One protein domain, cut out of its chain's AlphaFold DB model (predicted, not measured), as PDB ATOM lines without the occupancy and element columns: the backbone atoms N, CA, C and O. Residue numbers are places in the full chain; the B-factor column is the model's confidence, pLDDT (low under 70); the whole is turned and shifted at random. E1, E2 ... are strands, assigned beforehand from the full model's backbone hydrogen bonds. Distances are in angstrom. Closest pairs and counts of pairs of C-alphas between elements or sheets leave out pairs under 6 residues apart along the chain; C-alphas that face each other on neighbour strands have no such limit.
ATOM      1  N   SER A 350     -32.314  26.907 -44.166       73.50
ATOM      2  CA  SER A 350     -33.391  26.890 -43.179       73.50
ATOM      3  C   SER A 350     -32.975  27.752 -41.999       73.50
ATOM      4  O   SER A 350     -31.919  27.523 -41.409       73.50
ATOM      5  N   ARG A 351     -33.817  28.719 -41.635       79.69
ATOM      6  CA  ARG A 351     -33.683  29.491 -40.399       79.69
ATOM      7  C   ARG A 351     -34.817  29.092 -39.466       79.69
ATOM      8  O   ARG A 351     -35.989  29.180 -39.840       79.69
ATOM      9  N   VAL A 352     -34.467  28.652 -38.263       84.06
ATOM     10  CA  VAL A 352     -35.430  28.299 -37.214       84.06
ATOM     11  C   VAL A 352     -35.359  29.352 -36.120       84.06
ATOM     12  O   VAL A 352     -34.278  29.767 -35.713       84.06
ATOM     13  N   ARG A 353     -36.524  29.797 -35.655       83.56
ATOM     14  CA  ARG A 353     -36.673  30.629 -34.462       83.56
ATOM     15  C   ARG A 353     -37.683  29.971 -33.535       83.56
ATOM     16  O   ARG A 353     -38.744  29.545 -33.991       83.56
ATOM     17  N   ALA A 354     -37.364  29.913 -32.253       84.88
ATOM     18  CA  ALA A 354     -38.248  29.441 -31.199       84.88
ATOM     19  C   ALA A 354     -38.500  30.589 -30.214       84.88
ATOM     20  O   ALA A 354     -37.617  31.415 -30.000       84.88
ATOM     21  N   ARG A 355     -39.698  30.651 -29.627       84.25
ATOM     22  CA  ARG A 355     -39.993  31.518 -28.478       84.25
ATOM     23  C   ARG A 355     -40.992  30.857 -27.541       84.25
ATOM     24  O   ARG A 355     -41.886  30.151 -28.013       84.25
ATOM     25  N   PHE A 356     -40.889  31.132 -26.246       82.00
ATOM     26  CA  PHE A 356     -41.926  30.746 -25.293       82.00
ATOM     27  C   PHE A 356     -43.221  31.542 -25.522       82.00
ATOM     28  O   PHE A 356     -43.205  32.705 -25.936       82.00
ATOM     29  N   VAL A 357     -44.348  30.875 -25.280       83.00
ATOM     30  CA  VAL A 357     -45.712  31.413 -25.255       83.00
ATOM     31  C   VAL A 357     -46.466  30.628 -24.178       83.00
ATOM     32  O   VAL A 357     -46.977  29.536 -24.435       83.00
ATOM     33  N   GLY A 358     -46.471  31.139 -22.943       82.56
ATOM     34  CA  GLY A 358     -47.023  30.430 -21.784       82.56
ATOM     35  C   GLY A 358     -46.382  29.048 -21.592       82.56
ATOM     36  O   GLY A 358     -45.162  28.920 -21.547       82.56
ATOM     37  N   ARG A 359     -47.207  27.993 -21.533       84.69
ATOM     38  CA  ARG A 359     -46.781  26.579 -21.391       84.69
ATOM     39  C   ARG A 359     -46.368  25.915 -22.720       84.69
ATOM     40  O   ARG A 359     -46.434  24.696 -22.862       84.69
ATOM     41  N   SER A 360     -46.031  26.700 -23.741       86.69
ATOM     42  CA  SER A 360     -45.699  26.217 -25.087       86.69
ATOM     43  C   SER A 360     -44.504  26.951 -25.686       86.69
ATOM     44  O   SER A 360     -44.205  28.086 -25.324       86.69
ATOM     45  N   ILE A 361     -43.862  26.327 -26.672       87.06
ATOM     46  CA  ILE A 361     -42.861  26.948 -27.536       87.06
ATOM     47  C   ILE A 361     -43.464  27.099 -28.934       87.06
ATOM     48  O   ILE A 361     -43.854  26.118 -29.579       87.06
ATOM     49  N   LYS A 362     -43.552  28.344 -29.410       89.12
ATOM     50  CA  LYS A 362     -43.963  28.678 -30.776       89.12
ATOM     51  C   LYS A 362     -42.719  28.720 -31.655       89.12
ATOM     52  O   LYS A 362     -41.818  29.529 -31.440       89.12
ATOM     53  N   VAL A 363     -42.684  27.842 -32.649       91.25
ATOM     54  CA  VAL A 363     -41.575  27.682 -33.588       91.25
ATOM     55  C   VAL A 363     -41.970  28.284 -34.932       91.25
ATOM     56  O   VAL A 363     -43.060  28.029 -35.447       91.25
ATOM     57  N   ARG A 364     -41.068  29.080 -35.507       88.94
ATOM     58  CA  ARG A 364     -41.148  29.611 -36.868       88.94
ATOM     59  C   ARG A 364     -39.959  29.086 -37.666       88.94
ATOM     60  O   ARG A 364     -38.814  29.403 -37.355       88.94
ATOM     61  N   VAL A 365     -40.244  28.322 -38.711       85.81
ATOM     62  CA  VAL A 365     -39.278  27.880 -39.718       85.81
ATOM     63  C   VAL A 365     -39.459  28.754 -40.958       85.81
ATOM     64  O   VAL A 365     -40.585  28.965 -41.404       85.81
ATOM     65  N   ARG A 366     -38.366  29.265 -41.526       80.19
ATOM     66  CA  ARG A 366     -38.353  29.933 -42.836       80.19
ATOM     67  C   ARG A 366     -37.312  29.279 -43.739       80.19
ATOM     68  O   ARG A 366     -36.229  28.924 -43.270       80.19
ATOM     69  N   LEU A 367     -37.651  29.139 -45.017       71.06
ATOM     70  CA  LEU A 367     -36.726  28.751 -46.079       71.06
ATOM     71  C   LEU A 367     -36.290  30.003 -46.844       71.06
ATOM     72  O   LEU A 367     -37.094  30.920 -47.016       71.06
ATOM     73  N   SER A 368     -35.044  30.041 -47.313       65.31
ATOM     74  CA  SER A 368     -34.503  31.190 -48.058       65.31
ATOM     75  C   SER A 368     -35.190  31.470 -49.396       65.31
ATOM     76  O   SER A 368     -35.031  32.557 -49.921       65.31
ATOM     77  N   ASN A 369     -35.940  30.510 -49.942       59.06
ATOM     78  CA  ASN A 369     -36.622  30.611 -51.235       59.06
ATOM     79  C   ASN A 369     -38.144  30.831 -51.118       59.06
ATOM     80  O   ASN A 369     -38.882  30.435 -52.016       59.06
ATOM     81  N   GLY A 370     -38.642  31.309 -49.971       61.56
ATOM     82  CA  GLY A 370     -40.072  31.576 -49.730       61.56
ATOM     83  C   GLY A 370     -41.001  30.349 -49.661       61.56
ATOM     84  O   GLY A 370     -42.119  30.451 -49.160       61.56
ATOM     85  N   ALA A 371     -40.550  29.173 -50.110       63.84
ATOM     86  CA  ALA A 371     -41.337  27.944 -50.119       63.84
ATOM     87  C   ALA A 371     -41.752  27.502 -48.704       63.84
ATOM     88  O   ALA A 371     -41.010  27.664 -47.732       63.84
ATOM     89  N   GLN A 372     -42.929  26.878 -48.595       79.00
ATOM     90  CA  GLN A 372     -43.460  26.459 -47.298       79.00
ATOM     91  C   GLN A 372     -42.684  25.254 -46.735       79.00
ATOM     92  O   GLN A 372     -42.669  24.188 -47.360       79.00
ATOM     93  N   PRO A 373     -42.039  25.377 -45.558       79.75
ATOM     94  CA  PRO A 373     -41.265  24.287 -44.981       79.75
ATOM     95  C   PRO A 373     -42.169  23.147 -44.511       79.75
ATOM     96  O   PRO A 373     -43.207  23.359 -43.887       79.75
ATOM     97  N   THR A 374     -41.720  21.920 -44.760       81.81
ATOM     98  CA  THR A 374     -42.340  20.687 -44.266       81.81
ATOM     99  C   THR A 374     -41.283  19.795 -43.622       81.81
ATOM    100  O   THR A 374     -40.109  19.835 -43.994       81.81
ATOM    101  N   GLY A 375     -41.683  19.010 -42.622       86.12
ATOM    102  CA  GLY A 375     -40.772  18.139 -41.875       86.12
ATOM    103  C   GLY A 375     -41.321  17.764 -40.502       86.12
ATOM    104  O   GLY A 375     -42.521  17.896 -40.253       86.12
ATOM    105  N   ARG A 376     -40.450  17.317 -39.596       88.12
ATOM    106  CA  ARG A 376     -40.781  17.124 -38.174       88.12
ATOM    107  C   ARG A 376     -40.083  18.195 -37.348       88.12
ATOM    108  O   ARG A 376     -38.900  18.447 -37.550       88.12
ATOM    109  N   VAL A 377     -40.806  18.816 -36.424       89.88
ATOM    110  CA  VAL A 377     -40.231  19.688 -35.394       89.88
ATOM    111  C   VAL A 377     -40.335  18.949 -34.068       89.88
ATOM    112  O   VAL A 377     -41.413  18.484 -33.694       89.88
ATOM    113  N   ALA A 378     -39.199  18.808 -33.399       89.12
ATOM    114  CA  ALA A 378     -39.036  18.095 -32.147       89.12
ATOM    115  C   ALA A 378     -38.578  19.047 -31.036       89.12
ATOM    116  O   ALA A 378     -37.719  19.896 -31.269       89.12
ATOM    117  N   LEU A 379     -39.136  18.877 -29.839       87.25
ATOM    118  CA  LEU A 379     -38.638  19.456 -28.596       87.25
ATOM    119  C   LEU A 379     -37.759  18.419 -27.888       87.25
ATOM    120  O   LEU A 379     -38.142  17.254 -27.802       87.25
ATOM    121  N   MET A 380     -36.599  18.835 -27.397       81.94
ATOM    122  CA  MET A 380     -35.607  18.001 -26.710       81.94
ATOM    123  C   MET A 380     -35.112  18.729 -25.453       81.94
ATOM    124  O   MET A 380     -35.039  19.957 -25.471       81.94
ATOM    125  N   LEU A 381     -34.745  18.003 -24.394       76.94
ATOM    126  CA  LEU A 381     -33.916  18.540 -23.304       76.94
ATOM    127  C   LEU A 381     -32.454  18.562 -23.743       76.94
ATOM    128  O   LEU A 381     -32.019  17.621 -24.399       76.94
ATOM    129  N   THR A 382     -31.692  19.595 -23.379       66.75
ATOM    130  CA  THR A 382     -30.236  19.638 -23.637       66.75
ATOM    131  C   THR A 382     -29.382  19.226 -22.441       66.75
ATOM    132  O   THR A 382     -28.162  19.194 -22.564       66.75
ATOM    133  N   SER A 383     -29.991  18.933 -21.289       58.94
ATOM    134  CA  SER A 383     -29.298  18.484 -20.071       58.94
ATOM    135  C   SER A 383     -28.778  17.045 -20.157       58.94
ATOM    136  O   SER A 383     -27.891  16.665 -19.401       58.94
ATOM    137  N   GLU A 384     -29.296  16.238 -21.085       51.84
ATOM    138  CA  GLU A 384     -28.880  14.850 -21.280       51.84
ATOM    139  C   GLU A 384     -27.797  14.758 -22.364       51.84
ATOM    140  O   GLU A 384     -28.032  15.064 -23.535       51.84
ATOM    141  N   ARG A 385     -26.596  14.289 -21.986       46.00
ATOM    142  CA  ARG A 385     -25.411  14.156 -22.869       46.00
ATOM    143  C   ARG A 385     -25.612  13.241 -24.093       46.00
ATOM    144  O   ARG A 385     -24.738  13.172 -24.954       46.00
ATOM    145  N   ARG A 386     -26.745  12.543 -24.193       49.97
ATOM    146  CA  ARG A 386     -27.221  11.813 -25.378       49.97
ATOM    147  C   ARG A 386     -28.726  12.046 -25.473       49.97
ATOM    148  O   ARG A 386     -29.413  11.733 -24.518       49.97
ATOM    149  N   PHE A 387     -29.230  12.557 -26.599       56.19
ATOM    150  CA  PHE A 387     -30.665  12.797 -26.824       56.19
ATOM    151  C   PHE A 387     -31.361  11.499 -27.286       56.19
ATOM    152  O   PHE A 387     -31.276  11.201 -28.484       56.19
ATOM    153  N   PRO A 388     -32.052  10.713 -26.435       58.78
ATOM    154  CA  PRO A 388     -32.531   9.396 -26.853       58.78
ATOM    155  C   PRO A 388     -33.830   9.534 -27.650       58.78
ATOM    156  O   PRO A 388     -33.988   8.935 -28.713       58.78
ATOM    157  N   GLN A 389     -34.752  10.374 -27.166       72.56
ATOM    158  CA  GLN A 389     -36.056  10.628 -27.775       72.56
ATOM    159  C   GLN A 389     -36.496  12.092 -27.572       72.56
ATOM    160  O   GLN A 389     -36.062  12.751 -26.629       72.56
ATOM    161  N   PRO A 390     -37.337  12.650 -28.462       84.25
ATOM    162  CA  PRO A 390     -37.877  13.994 -28.294       84.25
ATOM    163  C   PRO A 390     -39.086  14.007 -27.348       84.25
ATOM    164  O   PRO A 390     -40.041  13.267 -27.570       84.25
ATOM    165  N   LEU A 391     -39.106  14.941 -26.390       85.88
ATOM    166  CA  LEU A 391     -40.242  15.209 -25.490       85.88
ATOM    167  C   LEU A 391     -41.574  15.354 -26.236       85.88
ATOM    168  O   LEU A 391     -42.616  14.899 -25.780       85.88
ATOM    169  N   VAL A 392     -41.541  16.042 -27.380       89.38
ATOM    170  CA  VAL A 392     -42.687  16.216 -28.278       89.38
ATOM    171  C   VAL A 392     -42.175  16.247 -29.710       89.38
ATOM    172  O   VAL A 392     -41.272  17.018 -30.024       89.38
ATOM    173  N   SER A 393     -42.794  15.484 -30.612       90.19
ATOM    174  CA  SER A 393     -42.554  15.567 -32.058       90.19
ATOM    175  C   SER A 393     -43.857  15.875 -32.789       90.19
ATOM    176  O   SER A 393     -44.825  15.131 -32.662       90.19
ATOM    177  N   LYS A 394     -43.892  16.942 -33.597       93.00
ATOM    178  CA  LYS A 394     -45.035  17.253 -34.474       93.00
ATOM    179  C   LYS A 394     -44.607  17.408 -35.933       93.00
ATOM    180  O   LYS A 394     -43.521  17.905 -36.234       93.00
ATOM    181  N   LYS A 395     -45.485  17.009 -36.856       91.44
ATOM    182  CA  LYS A 395     -45.308  17.201 -38.304       91.44
ATOM    183  C   LYS A 395     -45.678  18.636 -38.687       91.44
ATOM    184  O   LYS A 395     -46.818  19.053 -38.499       91.44
ATOM    185  N   LEU A 396     -44.729  19.370 -39.261       91.19
ATOM    186  CA  LEU A 396     -44.967  20.671 -39.880       91.19
ATOM    187  C   LEU A 396     -45.563  20.443 -41.277       91.19
ATOM    188  O   LEU A 396     -44.892  19.912 -42.168       91.19
ATOM    189  N   LYS A 397     -46.843  20.794 -41.440       84.25
ATOM    190  CA  LYS A 397     -47.584  20.740 -42.710       84.25
ATOM    191  C   LYS A 397     -47.387  22.047 -43.495       84.25
ATOM    192  O   LYS A 397     -47.230  23.105 -42.891       84.25
ATOM    193  N   ALA A 398     -47.450  21.991 -44.828       72.38
ATOM    194  CA  ALA A 398     -47.232  23.164 -45.688       72.38
ATOM    195  C   ALA A 398     -48.263  24.287 -45.448       72.38
ATOM    196  O   ALA A 398     -47.910  25.466 -45.445       72.38
ATOM    197  N   ASN A 399     -49.521  23.926 -45.171       80.12
ATOM    198  CA  ASN A 399     -50.597  24.873 -44.865       80.12
ATOM    199  C   ASN A 399     -50.385  25.649 -43.550       80.12
ATOM    200  O   ASN A 399     -50.936  26.732 -43.398       80.12
ATOM    201  N   ALA A 400     -49.539  25.160 -42.636       82.31
ATOM    202  CA  ALA A 400     -49.188  25.862 -41.400       82.31
ATOM    203  C   ALA A 400     -48.218  27.046 -41.620       82.31
ATOM    204  O   ALA A 400     -47.805  27.697 -40.662       82.31
ATOM    205  N   ARG A 401     -47.823  27.313 -42.875       81.56
ATOM    206  CA  ARG A 401     -46.978  28.441 -43.311       81.56
ATOM    207  C   ARG A 401     -45.700  28.637 -42.475       81.56
ATOM    208  O   ARG A 401     -45.326  29.746 -42.097       81.56
ATOM    209  N   GLY A 402     -45.056  27.521 -42.125       83.81
ATOM    210  CA  GLY A 402     -43.838  27.488 -41.310       83.81
ATOM    211  C   GLY A 402     -44.012  27.786 -39.819       83.81
ATOM    212  O   GLY A 402     -43.010  27.919 -39.119       83.81
ATOM    213  N   LEU A 403     -45.241  27.866 -39.307       90.38
ATOM    214  CA  LEU A 403     -45.538  28.026 -37.882       90.38
ATOM    215  C   LEU A 403     -45.965  26.694 -37.256       90.38
ATOM    216  O   LEU A 403     -46.763  25.957 -37.825       90.38
ATOM    217  N   ILE A 404     -45.476  26.396 -36.051       94.06
ATOM    218  CA  ILE A 404     -45.972  25.271 -35.250       94.06
ATOM    219  C   ILE A 404     -45.811  25.543 -33.753       94.06
ATOM    220  O   ILE A 404     -44.872  26.217 -33.334       94.06
ATOM    221  N   THR A 405     -46.723  25.008 -32.942       92.94
ATOM    222  CA  THR A 405     -46.696  25.149 -31.479       92.94
ATOM    223  C   THR A 405     -46.490  23.786 -30.822       92.94
ATOM    224  O   THR A 405     -47.280  22.850 -31.018       92.94
ATOM    225  N   LEU A 406     -45.427  23.682 -30.025       91.62
ATOM    226  CA  LEU A 406     -45.109  22.526 -29.192       91.62
ATOM    227  C   LEU A 406     -45.531  22.856 -27.757       91.62
ATOM    228  O   LEU A 406     -45.075  23.853 -27.206       91.62
ATOM    229  N   ARG A 407     -46.416  22.050 -27.163       90.06
ATOM    230  CA  ARG A 407     -46.771  22.176 -25.742       90.06
ATOM    231  C   ARG A 407     -45.646  21.547 -24.927       90.06
ATOM    232  O   ARG A 407     -45.171  20.484 -25.310       90.06
ATOM    233  N   ILE A 408     -45.208  22.197 -23.857       86.81
ATOM    234  CA  ILE A 408     -44.188  21.633 -22.969       86.81
ATOM    235  C   ILE A 408     -44.899  20.602 -22.075       86.81
ATOM    236  O   ILE A 408     -45.908  20.965 -21.459       86.81
ATOM    237  N   PRO A 409     -44.459  19.332 -22.042       83.75
ATOM    238  CA  PRO A 409     -45.079  18.322 -21.195       83.75
ATOM    239  C   PRO A 409     -44.747  18.556 -19.718       83.75
ATOM    240  O   PRO A 409     -43.814  19.279 -19.363       83.75
ATOM    241  N   GLU A 410     -45.543  17.949 -18.848       77.38
ATOM    242  CA  GLU A 410     -45.235  17.840 -17.423       77.38
ATOM    243  C   GLU A 410     -44.053  16.861 -17.220       77.38
ATOM    244  O   GLU A 410     -43.903  15.954 -18.040       77.38
ATOM    245  N   PRO A 411     -43.188  17.033 -16.201       72.12
ATOM    246  CA  PRO A 411     -43.146  18.122 -15.216       72.12
ATOM    247  C   PRO A 411     -42.481  19.417 -15.726       72.12
ATOM    248  O   PRO A 411     -42.588  20.450 -15.071       72.12
ATOM    249  N   PHE A 412     -41.852  19.405 -16.906       71.50
ATOM    250  CA  PHE A 412     -40.939  20.450 -17.413       71.50
ATOM    251  C   PHE A 412     -41.525  21.862 -17.608       71.50
ATOM    252  O   PHE A 412     -40.784  22.789 -17.935       71.50
ATOM    253  N   TYR A 413     -42.839  22.056 -17.448       67.50
ATOM    254  CA  TYR A 413     -43.462  23.386 -17.431       67.50
ATOM    255  C   TYR A 413     -43.810  23.903 -16.022       67.50
ATOM    256  O   TYR A 413     -44.082  25.102 -15.891       67.50
ATOM    257  N   LYS A 414     -43.844  23.025 -15.004       58.84
ATOM    258  CA  LYS A 414     -44.245  23.321 -13.613       58.84
ATOM    259  C   LYS A 414     -43.094  23.821 -12.731       58.84
ATOM    260  O   LYS A 414     -43.366  24.347 -11.658       58.84
ATOM    261  N   THR A 415     -41.842  23.711 -13.176       55.53
ATOM    262  CA  THR A 415     -40.676  24.286 -12.492       55.53
ATOM    263  C   THR A 415     -40.765  25.819 -12.443       55.53
ATOM    264  O   THR A 415     -40.483  26.524 -13.414       55.53
ATOM    265  N   LYS A 416     -41.224  26.327 -11.293       44.78
ATOM    266  CA  LYS A 416     -41.037  27.710 -10.821       44.78
ATOM    267  C   LYS A 416     -39.599  27.878 -10.301       44.78
ATOM    268  O   LYS A 416     -38.982  26.893  -9.908       44.78
ATOM    269  N   GLY A 417     -39.120  29.120 -10.228       49.09
ATOM    270  CA  GLY A 417     -37.832  29.454  -9.611       49.09
ATOM    271  C   GLY A 417     -36.655  29.266 -10.566       49.09
ATOM    272  O   GLY A 417     -36.632  29.872 -11.636       49.09
ATOM    273  N   ASP A 418     -35.702  28.419 -10.172       44.06
ATOM    274  CA  ASP A 418     -34.286  28.636 -10.509       44.06
ATOM    275  C   ASP A 418     -33.623  27.536 -11.349       44.06
ATOM    276  O   ASP A 418     -32.430  27.596 -11.648       44.06
ATOM    277  N   THR A 419     -34.371  26.520 -11.792       51.84
ATOM    278  CA  THR A 419     -33.808  25.514 -12.705       51.84
ATOM    279  C   THR A 419     -33.700  26.074 -14.120       51.84
ATOM    280  O   THR A 419     -34.697  26.209 -14.832       51.84
ATOM    281  N   GLY A 420     -32.464  26.340 -14.556       57.53
ATOM    282  CA  GLY A 420     -32.117  26.689 -15.934       57.53
ATOM    283  C   GLY A 420     -32.383  25.537 -16.907       57.53
ATOM    284  O   GLY A 420     -31.457  24.890 -17.390       57.53
ATOM    285  N   ILE A 421     -33.657  25.256 -17.193       64.75
ATOM    286  CA  ILE A 421     -34.046  24.233 -18.163       64.75
ATOM    287  C   ILE A 421     -33.816  24.787 -19.564       64.75
ATOM    288  O   ILE A 421     -34.520  25.683 -20.045       64.75
ATOM    289  N   PHE A 422     -32.828  24.204 -20.231       71.44
ATOM    290  CA  PHE A 422     -32.523  24.452 -21.627       71.44
ATOM    291  C   PHE A 422     -33.181  23.383 -22.505       71.44
ATOM    292  O   PHE A 422     -33.042  22.173 -22.296       71.44
ATOM    293  N   PHE A 423     -33.910  23.850 -23.514       77.44
ATOM    294  CA  PHE A 423     -34.522  23.018 -24.536       77.44
ATOM    295  C   PHE A 423     -33.800  23.206 -25.870       77.44
ATOM    296  O   PHE A 423     -33.384  24.311 -26.218       77.44
ATOM    297  N   ALA A 424     -33.743  22.151 -26.679       79.19
ATOM    298  CA  ALA A 424     -33.415  22.245 -28.094       79.19
ATOM    299  C   ALA A 424     -34.674  22.023 -28.937       79.19
ATOM    300  O   ALA A 424     -35.366  21.012 -28.819       79.19
ATOM    301  N   VAL A 425     -34.949  22.960 -29.841       82.00
ATOM    302  CA  VAL A 425     -35.921  22.789 -30.920       82.00
ATOM    303  C   VAL A 425     -35.181  22.276 -32.147       82.00
ATOM    304  O   VAL A 425     -34.442  23.024 -32.789       82.00
ATOM    305  N   ARG A 426     -35.390  21.002 -32.489       84.31
ATOM    306  CA  ARG A 426     -34.787  20.348 -33.657       84.31
ATOM    307  C   ARG A 426     -35.802  20.244 -34.792       84.31
ATOM    308  O   ARG A 426     -36.790  19.521 -34.686       84.31
ATOM    309  N   PHE A 427     -35.558  20.934 -35.903       81.50
ATOM    310  CA  PHE A 427     -36.305  20.746 -37.148       81.50
ATOM    311  C   PHE A 427     -35.557  19.767 -38.053       81.50
ATOM    312  O   PHE A 427     -34.387  19.975 -38.367       81.50
ATOM    313  N   VAL A 428     -36.241  18.705 -38.480       79.81
ATOM    314  CA  VAL A 428     -35.717  17.679 -39.388       79.81
ATOM    315  C   VAL A 428     -36.510  17.693 -40.689       79.81
ATOM    316  O   VAL A 428     -37.731  17.507 -40.694       79.81
ATOM    317  N   ALA A 429     -35.797  17.874 -41.801       71.81
ATOM    318  CA  ALA A 429     -36.333  17.823 -43.154       71.81
ATOM    319  C   ALA A 429     -35.521  16.817 -43.983       71.81
ATOM    320  O   ALA A 429     -34.317  16.981 -44.196       71.81
ATOM    321  N   LYS A 430     -36.185  15.757 -44.461       72.25
ATOM    322  CA  LYS A 430     -35.536  14.588 -45.080       72.25
ATOM    323  C   LYS A 430     -34.442  14.016 -44.156       72.25
ATOM    324  O   LYS A 430     -34.773  13.548 -43.076       72.25
ATOM    325  N   ARG A 431     -33.168  14.073 -44.565       66.19
ATOM    326  CA  ARG A 431     -31.998  13.579 -43.810       66.19
ATOM    327  C   ARG A 431     -31.172  14.688 -43.133       66.19
ATOM    328  O   ARG A 431     -30.135  14.392 -42.555       66.19
ATOM    329  N   LYS A 432     -31.593  15.958 -43.207       69.06
ATOM    330  CA  LYS A 432     -30.891  17.089 -42.570       69.06
ATOM    331  C   LYS A 432     -31.670  17.613 -41.368       69.06
ATOM    332  O   LYS A 432     -32.899  17.688 -41.403       69.06
ATOM    333  N   ALA A 433     -30.945  17.998 -40.321       72.12
ATOM    334  CA  ALA A 433     -31.502  18.561 -39.100       72.12
ATOM    335  C   ALA A 433     -30.825  19.888 -38.746       72.12
ATOM    336  O   ALA A 433     -29.624  20.040 -38.941       72.12
ATOM    337  N   ILE A 434     -31.602  20.815 -38.197       78.56
ATOM    338  CA  ILE A 434     -31.138  22.051 -37.566       78.56
ATOM    339  C   ILE A 434     -31.686  22.091 -36.144       78.56
ATOM    340  O   ILE A 434     -32.865  21.800 -35.939       78.56
ATOM    341  N   SER A 435     -30.847  22.463 -35.182       78.62
ATOM    342  CA  SER A 435     -31.233  22.631 -33.779       78.62
ATOM    343  C   SER A 435     -31.067  24.087 -33.352       78.62
ATOM    344  O   SER A 435     -30.144  24.766 -33.794       78.62
ATOM    345  N   VAL A 436     -31.969  24.552 -32.492       77.88
ATOM    346  CA  VAL A 436     -31.948  25.876 -31.858       77.88
ATOM    347  C   VAL A 436     -32.120  25.687 -30.360       77.88
ATOM    348  O   VAL A 436     -33.118  25.102 -29.941       77.88
ATOM    349  N   GLY A 437     -31.155  26.159 -29.572       73.88
ATOM    350  CA  GLY A 437     -31.263  26.194 -28.116       73.88
ATOM    351  C   GLY A 437     -32.185  27.324 -27.657       73.88
ATOM    352  O   GLY A 437     -32.191  28.401 -28.254       73.88
ATOM    353  N   ILE A 438     -32.973  27.076 -26.615       71.94
ATOM    354  CA  ILE A 438     -33.789  28.083 -25.936       71.94
ATOM    355  C   ILE A 438     -33.900  27.730 -24.443       71.94
ATOM    356  O   ILE A 438     -34.323  26.630 -24.089       71.94
ATOM    357  N   GLY A 439     -33.489  28.648 -23.566       68.06
ATOM    358  CA  GLY A 439     -33.558  28.491 -22.108       68.06
ATOM    359  C   GLY A 439     -34.681  29.313 -21.481       68.06
ATOM    360  O   GLY A 439     -35.177  30.259 -22.093       68.06
ATOM    361  N   ARG A 440     -35.079  28.966 -20.255       63.06
ATOM    362  CA  ARG A 440     -36.017  29.750 -19.437       63.06
ATOM    363  C   ARG A 440     -35.324  30.136 -18.127       63.06
ATOM    364  O   ARG A 440     -34.974  29.253 -17.358       63.06
ATOM    365  N   GLY A 441     -35.108  31.432 -17.910       56.53
ATOM    366  CA  GLY A 441     -34.373  31.985 -16.763       56.53
ATOM    367  C   GLY A 441     -33.835  33.395 -17.062       56.53
ATOM    368  O   GLY A 441     -33.950  33.840 -18.208       56.53
ATOM    369  N   PRO A 442     -33.248  34.100 -16.077       43.59
ATOM    370  CA  PRO A 442     -32.762  35.479 -16.241       43.59
ATOM    371  C   PRO A 442     -31.590  35.623 -17.233       43.59
ATOM    372  O   PRO A 442     -31.384  36.695 -17.786       43.59
ATOM    373  N   THR A 443     -30.862  34.540 -17.518       42.81
ATOM    374  CA  THR A 443     -29.708  34.485 -18.439       42.81
ATOM    375  C   THR A 443     -30.021  33.779 -19.773       42.81
ATOM    376  O   THR A 443     -29.139  33.228 -20.433       42.81
ATOM    377  N   ALA A 444     -31.294  33.747 -20.187       44.34
ATOM    378  CA  ALA A 444     -31.766  32.982 -21.346       44.34
ATOM    379  C   ALA A 444     -31.386  33.585 -22.721       44.34
ATOM    380  O   ALA A 444     -32.190  34.238 -23.387       44.34
ATOM    381  N   ASP A 445     -30.174  33.282 -23.184       43.50
ATOM    382  CA  ASP A 445     -29.635  33.675 -24.494       43.50
ATOM    383  C   ASP A 445     -30.359  32.989 -25.687       43.50
ATOM    384  O   ASP A 445     -30.382  31.758 -25.818       43.50
ATOM    385  N   ILE A 446     -30.972  33.776 -26.588       46.44
ATOM    386  CA  ILE A 446     -31.753  33.273 -27.740       46.44
ATOM    387  C   ILE A 446     -30.832  33.022 -28.946       46.44
ATOM    388  O   ILE A 446     -30.713  33.839 -29.867       46.44
ATOM    389  N   ARG A 447     -30.226  31.833 -28.998       50.09
ATOM    390  CA  ARG A 447     -29.285  31.459 -30.070       50.09
ATOM    391  C   ARG A 447     -29.989  31.109 -31.386       50.09
ATOM    392  O   ARG A 447     -30.526  30.018 -31.564       50.09
ATOM    393  N   ASN A 448     -29.958  32.028 -32.354       47.53
ATOM    394  CA  ASN A 448     -30.520  31.812 -33.695       47.53
ATOM    395  C   ASN A 448     -29.710  30.774 -34.500       47.53
ATOM    396  O   ASN A 448     -28.564  31.018 -34.864       47.53
ATOM    397  N   GLY A 449     -30.337  29.657 -34.875       49.31
ATOM    398  CA  GLY A 449     -29.730  28.637 -35.736       49.31
ATOM    399  C   GLY A 449     -29.964  28.897 -37.229       49.31
ATOM    400  O   GLY A 449     -31.091  29.178 -37.655       49.31
ATOM    401  N   THR A 450     -28.918  28.717 -38.041       38.66
ATOM    402  CA  THR A 450     -28.990  28.712 -39.515       38.66
ATOM    403  C   THR A 450     -28.363  27.426 -40.063       38.66
ATOM    404  O   THR A 450     -27.272  27.055 -39.647       38.66
ATOM    405  N   LEU A 451     -29.029  26.746 -41.004       38.34
ATOM    406  CA  LEU A 451     -28.523  25.523 -41.648       38.34
ATOM    407  C   LEU A 451     -28.637  25.612 -43.172       38.34
ATOM    408  O   LEU A 451     -29.676  26.013 -43.692       38.34
ATOM    409  N   SER A 452     -27.604  25.166 -43.888       32.97
ATOM    410  CA  SER A 452     -27.604  25.038 -45.351       32.97
ATOM    411  C   SER A 452     -28.058  23.635 -45.795       32.97
ATOM    412  O   SER A 452     -27.403  22.634 -45.470       32.97
ATOM    413  N   GLN A 453     -29.186  23.534 -46.518       44.94
ATOM    414  CA  GLN A 453     -29.658  22.264 -47.098       44.94
ATOM    415  C   GLN A 453     -29.054  21.984 -48.473       44.94
ATOM    416  O   GLN A 453     -29.125  22.864 -49.357       44.94
TER     417      GLN A 453
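What this domain is: This is residues 350 to 453 of the 453 residues of an uncharacterized protein of Nocardioides sp. SLBN-35 (UniProt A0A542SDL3). Two strongly twisted sheets of four strands each lie face to face as a sandwich, E4 E3 E6 E7 on one side and E5 E2 E1 E8 on the other, and at both sides the edges come near each other, E4 by E5 and E7 by E8. The strands run along the length, and the loops around Asn 369 and Gly 417 make its two far ends. The printed part has 104 residues with eight named strands, E1 to E8 in order along the chain, and no named helix; both sheets are antiparallel and the class is all strand. The whole is compact, with a radius of gyration of the C-alphas of 13.4 A, and elongated, spanning 41 by 27 by 24 A.

How they stand to each other: One sheet runs, strand beside strand, E4, residues 392 to 396, E3, residues 375 to 381, E6, residues 421 to 429, and E7, residues 432 to 440. E3 and E6 are antiparallel at 161 degrees, with N 378 and O 426 2.8 A apart, within hydrogen-bond range. E6 and E7 form a hairpin, with N 425 and O 436 at 2.8 A. E3 and E4 form another, with N 377 and O 394 at 2.9 A. The second sheet runs E5, residues 403 to 407, E2, residues 360 to 367, E1, residues 350 to 357, and E8, residues 449 to 452. E1 and E2 form a hairpin, with N 353 and O 364 at 2.9 A. E5 pairs with E2 through N 363 and O 404, 2.8 A, and E8 with E1 through N 350 and O 451, 2.8 A. The strands of the two sheets stand at 30 degrees to each other. The closest C-alphas of E1 and E7 are those of Val 352 and Val 436, 6.8 A. Those of the edge strands E4 and E5 are Leu 396 and Ile 404, 6.6 A, and those of E7 and E8 are Val 436 and Gly 449, 5.3 A. E1 and E3 are apart.

Where its parts are: E1 begins at C-alpha 350 (-33.391, 26.890, -43.179) and is 22.2 A long; E2 is 23.0 A and E3 19.8 A. E4 is 12.6 A and E5 13.5 A. E6 begins at C-alpha 421 (-34.046, 24.233, -18.163) and is 25.9 A; E7 is 26.9 A. E8, 10.5 A, ends at C-alpha 452 (-27.604, 25.038, -45.351).

The domain as a whole: The two C-alphas farthest apart, of Asn 369 and Gly 417, are 41.7 A apart. The printed part has no cut and ends at the chain's last residue, Gln 453. The link E5 to E6, residues 408 to 420, is long. The mean pLDDT of the printed part is 72.2; 37 residues are under 70, among them 413 to 421 and 439 to 453.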